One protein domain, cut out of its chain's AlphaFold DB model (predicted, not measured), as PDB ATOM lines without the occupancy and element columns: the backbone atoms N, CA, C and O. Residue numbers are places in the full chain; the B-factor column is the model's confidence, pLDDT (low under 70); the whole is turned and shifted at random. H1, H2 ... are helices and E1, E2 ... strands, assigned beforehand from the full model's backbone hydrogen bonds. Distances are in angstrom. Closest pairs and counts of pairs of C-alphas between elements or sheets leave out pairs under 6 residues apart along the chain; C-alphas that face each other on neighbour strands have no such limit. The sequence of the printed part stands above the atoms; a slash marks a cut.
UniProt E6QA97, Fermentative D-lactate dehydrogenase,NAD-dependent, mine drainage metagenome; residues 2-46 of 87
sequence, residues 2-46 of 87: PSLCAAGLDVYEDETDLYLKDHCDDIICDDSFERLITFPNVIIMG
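AT A GLANCE: This is residues 2 to 46 of the 87 residues of the protein "Fermentative D-lactate dehydrogenase,NAD-dependent" of mine drainage metagenome (UniProt E6QA97). Little regular structure: two short parallel strands, E1 and E2, lie side by side with the short helix H1 near E2, and a wide loop runs out from E1 and back to H1. Residues 21 to 27 of that loop stick out at one end. The printed part has 45 residues, with E1, H1, E2 in order, mixed in class, 13 residues in named elements. It is only just loose, close to compact, radius of gyration of the C-alphas 11.6 A, spanning 37 by 17 by 14 A.

IN THESE COORDINATES: E1, residues 7 to 9, begins at C-alpha 7 (151.682, 153.986, 168.588). H1, residues 31 to 37, is 10.2 A long. E2, residues 42 to 44, ends at C-alpha 44 (150.796, 161.957, 170.818).

HOW THE PARTS SIT: E1 and E2 are parallel at 7 degrees, with N 9 and O 43 2.9 A apart, within hydrogen-bond range. E1, H1 and E2 form a strand-helix-strand unit, two parallel neighbour strands with a helix between, its crossover right-handed. The closest C-alphas of H1 and E2, Leu 36 and Val 42, are 6.6 A apart. In H1 every O i to N i+4 pair is within hydrogen-bond range.

THE WHOLE: The C-alphas farthest apart, Pro 2 and Asp 25, are 39.3 A apart. The printed part has no cut. The link E1 to H1 is long, 21 residues. In this model pLDDT is under 70 at residue 2 and residues 17 to 27.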
ATOM      1  N   PRO A   2     158.044 141.045 163.214       64.69
ATOM      2  CA  PRO A   2     156.835 141.801 163.507       64.69
ATOM      3  C   PRO A   2     157.142 143.303 163.415       64.69
ATOM      4  O   PRO A   2     158.144 143.764 163.954       64.69
ATOM      5  N   SER A   3     156.302 144.041 162.695       76.31
ATOM      6  CA  SER A   3     156.303 145.506 162.630       76.31
ATOM      7  C   SER A   3     155.215 146.062 163.550       76.31
ATOM      8  O   SER A   3     154.169 145.434 163.713       76.31
ATOM      9  N   LEU A   4     155.443 147.236 164.140       77.88
ATOM     10  CA  LEU A   4     154.448 147.920 164.967       77.88
ATOM     11  C   LEU A   4     153.311 148.468 164.086       77.88
ATOM     12  O   LEU A   4     153.578 149.152 163.101       77.88
ATOM     13  N   CYS A   5     152.053 148.181 164.434       88.06
ATOM     14  CA  CYS A   5     150.894 148.646 163.662       88.06
ATOM     15  C   CYS A   5     150.511 150.105 163.968       88.06
ATOM     16  O   CYS A   5     150.137 150.836 163.054       88.06
ATOM     17  N   ALA A   6     150.602 150.534 165.231       90.19
ATOM     18  CA  ALA A   6     150.266 151.886 165.685       90.19
ATOM     19  C   ALA A   6     150.970 152.212 167.013       90.19
ATOM     20  O   ALA A   6     151.367 151.291 167.733       90.19
ATOM     21  N   ALA A   7     151.093 153.502 167.338       91.62
ATOM     22  CA  ALA A   7     151.682 153.986 168.588       91.62
ATOM     23  C   ALA A   7     150.830 155.096 169.231       91.62
ATOM     24  O   ALA A   7     150.307 155.965 168.538       91.62
ATOM     25  N   GLY A   8     150.719 155.062 170.562       90.00
ATOM     26  CA  GLY A   8     150.133 156.122 171.382       90.00
ATOM     27  C   GLY A   8     151.139 156.548 172.447       90.00
ATOM     28  O   GLY A   8     151.591 155.698 173.214       90.00
ATOM     29  N   LEU A   9     151.519 157.824 172.461       89.00
ATOM     30  CA  LEU A   9     152.510 158.390 173.374       89.00
ATOM     31  C   LEU A   9     151.825 159.445 174.255       89.00
ATOM     32  O   LEU A   9     151.121 160.292 173.721       89.00
ATOM     33  N   ASP A  10     152.013 159.391 175.578       83.81
ATOM     34  CA  ASP A  10     151.555 160.442 176.524       83.81
ATOM     35  C   ASP A  10     152.703 161.365 176.985       83.81
ATOM     36  O   ASP A  10     152.482 162.379 177.645       83.81
ATOM     37  N   VAL A  11     153.937 160.985 176.647       81.00
ATOM     38  CA  VAL A  11     155.163 161.737 176.919       81.00
ATOM     39  C   VAL A  11     156.064 161.695 175.694       81.00
ATOM     40  O   VAL A  11     156.092 160.695 174.964       81.00
ATOM     41  N   TYR A  12     156.805 162.773 175.489       83.38
ATOM     42  CA  TYR A  12     157.840 162.892 174.471       83.38
ATOM     43  C   TYR A  12     159.131 163.412 175.118       83.38
ATOM     44  O   TYR A  12     159.089 164.170 176.079       83.38
ATOM     45  N   GLU A  13     160.292 162.955 174.652       75.88
ATOM     46  CA  GLU A  13     161.562 163.189 175.358       75.88
ATOM     47  C   GLU A  13     161.941 164.675 175.465       75.88
ATOM     48  O   GLU A  13     162.364 165.111 176.535       75.88
ATOM     49  N   ASP A  14     161.679 165.461 174.418       74.31
ATOM     50  CA  ASP A  14     161.966 166.900 174.353       74.31
ATOM     51  C   ASP A  14     160.692 167.754 174.513       74.31
ATOM     52  O   ASP A  14     160.499 168.805 173.908       74.31
ATOM     53  N   GLU A  15     159.774 167.300 175.365       72.12
ATOM     54  CA  GLU A  15     158.445 167.897 175.502       72.12
ATOM     55  C   GLU A  15     158.374 169.239 176.246       72.12
ATOM     56  O   GLU A  15     157.367 169.951 176.173       72.12
ATOM     57  N   THR A  16     159.442 169.597 176.962       70.88
ATOM     58  CA  THR A  16     159.473 170.745 177.890       70.88
ATOM     59  C   THR A  16     159.195 172.077 177.185       70.88
ATOM     60  O   THR A  16     158.608 172.989 177.777       70.88
ATOM     61  N   ASP A  17     159.588 172.196 175.917       67.38
ATOM     62  CA  ASP A  17     159.379 173.409 175.133       67.38
ATOM     63  C   ASP A  17     158.080 173.417 174.322       67.38
ATOM     64  O   ASP A  17     157.695 174.496 173.876       67.38
ATOM     65  N   LEU A  18     157.388 172.274 174.226       63.81
ATOM     66  CA  LEU A  18     156.221 172.049 173.364       63.81
ATOM     67  C   LEU A  18     154.884 172.007 174.117       63.81
ATOM     68  O   LEU A  18     153.850 172.385 173.566       63.81
ATOM     69  N   TYR A  19     154.858 171.516 175.359       67.06
ATOM     70  CA  TYR A  19     153.608 171.364 176.110       67.06
ATOM     71  C   TYR A  19     153.327 172.526 177.067       67.06
ATOM     72  O   TYR A  19     154.220 173.224 177.542       67.06
ATOM     73  N   LEU A  20     152.033 172.712 177.369       58.81
ATOM     74  CA  LEU A  20     151.489 173.754 178.257       58.81
ATOM     75  C   LEU A  20     151.688 175.202 177.763       58.81
ATOM     76  O   LEU A  20     151.487 176.148 178.528       58.81
ATOM     77  N   LYS A  21     152.032 175.379 176.485       61.25
ATOM     78  CA  LYS A  21     152.155 176.663 175.788       61.25
ATOM     79  C   LYS A  21     151.274 176.654 174.537       61.25
ATOM     80  O   LYS A  21     150.964 175.593 173.998       61.25
ATOM     81  N   ASP A  22     150.835 177.835 174.117       65.94
ATOM     82  CA  ASP A  22     150.130 178.000 172.847       65.94
ATOM     83  C   ASP A  22     151.161 178.200 171.733       65.94
ATOM     84  O   ASP A  22     151.936 179.151 171.785       65.94
ATOM     85  N   HIS A  23     151.161 177.293 170.758       69.81
ATOM     86  CA  HIS A  23     152.062 177.292 169.606       69.81
ATOM     87  C   HIS A  23     151.303 177.441 168.281       69.81
ATOM     88  O   HIS A  23     151.820 177.060 167.235       69.81
ATOM     89  N   CYS A  24     150.070 177.966 168.296       68.19
ATOM     90  CA  CYS A  24     149.258 178.085 167.077       68.19
ATOM     91  C   CYS A  24     149.953 178.856 165.938       68.19
ATOM     92  O   CYS A  24     149.725 178.528 164.775       68.19
ATOM     93  N   ASP A  25     150.800 179.838 166.269       68.31
ATOM     94  CA  ASP A  25     151.526 180.683 165.308       68.31
ATOM     95  C   ASP A  25     153.046 180.409 165.281       68.31
ATOM     96  O   ASP A  25     153.795 181.103 164.585       68.31
ATOM     97  N   ASP A  26     153.509 179.397 166.022       67.75
ATOM     98  CA  ASP A  26     154.926 179.065 166.144       67.75
ATOM     99  C   ASP A  26     155.332 177.974 165.148       67.75
ATOM    100  O   ASP A  26     154.607 177.010 164.895       67.75
ATOM    101  N   ILE A  27     156.547 178.093 164.612       68.06
ATOM    102  CA  ILE A  27     157.190 176.989 163.899       68.06
ATOM    103  C   ILE A  27     157.873 176.113 164.948       68.06
ATOM    104  O   ILE A  27     158.815 176.553 165.612       68.06
ATOM    105  N   ILE A  28     157.396 174.879 165.097       72.81
ATOM    106  CA  ILE A  28     157.988 173.889 165.995       72.81
ATOM    107  C   ILE A  28     159.251 173.328 165.331       72.81
ATOM    108  O   ILE A  28     159.182 172.450 164.486       72.81
ATOM    109  N   CYS A  29     160.426 173.820 165.715       70.12
ATOM    110  CA  CYS A  29     161.705 173.322 165.193       70.12
ATOM    111  C   CYS A  29     162.148 172.019 165.885       70.12
ATOM    112  O   CYS A  29     163.245 171.954 166.440       70.12
ATOM    113  N   ASP A  30     161.289 171.000 165.865       80.62
ATOM    114  CA  ASP A  30     161.602 169.643 166.311       80.62
ATOM    115  C   ASP A  30     161.264 168.644 165.198       80.62
ATOM    116  O   ASP A  30     160.129 168.185 165.054       80.62
ATOM    117  N   ASP A  31     162.287 168.294 164.416       81.94
ATOM    118  CA  ASP A  31     162.179 167.400 163.260       81.94
ATOM    119  C   ASP A  31     161.591 166.019 163.618       81.94
ATOM    120  O   ASP A  31     160.930 165.376 162.793       81.94
ATOM    121  N   SER A  32     161.849 165.526 164.834       84.75
ATOM    122  CA  SER A  32     161.367 164.222 165.292       84.75
ATOM    123  C   SER A  32     159.887 164.295 165.639       84.75
ATOM    124  O   SER A  32     159.106 163.462 165.168       84.75
ATOM    125  N   PHE A  33     159.490 165.311 166.405       83.00
ATOM    126  CA  PHE A  33     158.098 165.553 166.759       83.00
ATOM    127  C   PHE A  33     157.242 165.830 165.517       83.00
ATOM    128  O   PHE A  33     156.236 165.147 165.312       83.00
ATOM    129  N   GLU A  34     157.677 166.743 164.639       84.19
ATOM    130  CA  GLU A  34     156.986 167.073 163.384       84.19
ATOM    131  C   GLU A  34     156.761 165.831 162.519       84.19
ATOM    132  O   GLU A  34     155.670 165.594 161.992       84.19
ATOM    133  N   ARG A  35     157.781 164.976 162.402       87.56
ATOM    134  CA  ARG A  35     157.657 163.730 161.649       87.56
ATOM    135  C   ARG A  35     156.673 162.769 162.304       87.56
ATOM    136  O   ARG A  35     155.869 162.165 161.592       87.56
ATOM    137  N   LEU A  36     156.717 162.613 163.626       86.81
ATOM    138  CA  LEU A  36     155.840 161.689 164.342       86.81
ATOM    139  C   LEU A  36     154.362 162.081 164.220       86.81
ATOM    140  O   LEU A  36     153.540 161.200 163.965       86.81
ATOM    141  N   ILE A  37     154.027 163.372 164.320       83.75
ATOM    142  CA  ILE A  37     152.635 163.849 164.199       83.75
ATOM    143  C   ILE A  37     152.067 163.724 162.774       83.75
ATOM    144  O   ILE A  37     150.851 163.754 162.597       83.75
ATOM    145  N   THR A  38     152.912 163.547 161.749       87.12
ATOM    146  CA  THR A  38     152.440 163.310 160.369       87.12
ATOM    147  C   THR A  38     152.003 161.869 160.101       87.12
ATOM    148  O   THR A  38     151.329 161.607 159.100       87.12
ATOM    149  N   PHE A  39     152.370 160.906 160.955       91.56
ATOM    150  CA  PHE A  39     152.010 159.509 160.734       91.56
ATOM    151  C   PHE A  39     150.540 159.250 161.103       91.56
ATOM    152  O   PHE A  39     150.141 159.478 162.243       91.56
ATOM    153  N   PRO A  40     149.722 158.671 160.201       89.75
ATOM    154  CA  PRO A  40     148.292 158.460 160.454       89.75
ATOM    155  C   PRO A  40     148.010 157.405 161.538       89.75
ATOM    156  O   PRO A  40     146.870 157.244 161.964       89.75
ATOM    157  N   ASN A  41     149.030 156.648 161.949       91.25
ATOM    158  CA  ASN A  41     148.965 155.607 162.970       91.25
ATOM    159  C   ASN A  41     149.700 155.988 164.270       91.25
ATOM    160  O   ASN A  41     150.002 155.103 165.075       91.25
ATOM    161  N   VAL A  42     149.996 157.276 164.463       91.12
ATOM    162  CA  VAL A  42     150.624 157.809 165.675       91.12
ATOM    163  C   VAL A  42     149.706 158.850 166.304       91.12
ATOM    164  O   VAL A  42     149.206 159.746 165.629       91.12
ATOM    165  N   ILE A  43     149.479 158.716 167.608       88.38
ATOM    166  CA  ILE A  43     148.817 159.730 168.432       88.38
ATOM    167  C   ILE A  43     149.785 160.111 169.544       88.38
ATOM    168  O   ILE A  43     150.296 159.236 170.245       88.38
ATOM    169  N   ILE A  44     150.017 161.409 169.710       87.12
ATOM    170  CA  ILE A  44     150.796 161.957 170.818       87.12
ATOM    171  C   ILE A  44     149.878 162.876 171.624       87.12
ATOM    172  O   ILE A  44     149.217 163.750 171.067       87.12
ATOM    173  N   MET A  45     149.816 162.642 172.927       78.38
ATOM    174  CA  MET A  45     149.208 163.511 173.928       78.38
ATOM    175  C   MET A  45     150.310 163.894 174.917       78.38
ATOM    176  O   MET A  45     151.281 163.156 175.054       78.38
ATOM    177  N   GLY A  46     150.206 165.055 175.558       79.25
ATOM    178  CA  GLY A  46     151.232 165.529 176.488       79.25
ATOM    179  C   GLY A  46     150.699 165.581 177.907       79.25
ATOM    180  O   GLY A  46     149.810 166.386 178.177       79.25
TER     181      GLY A  46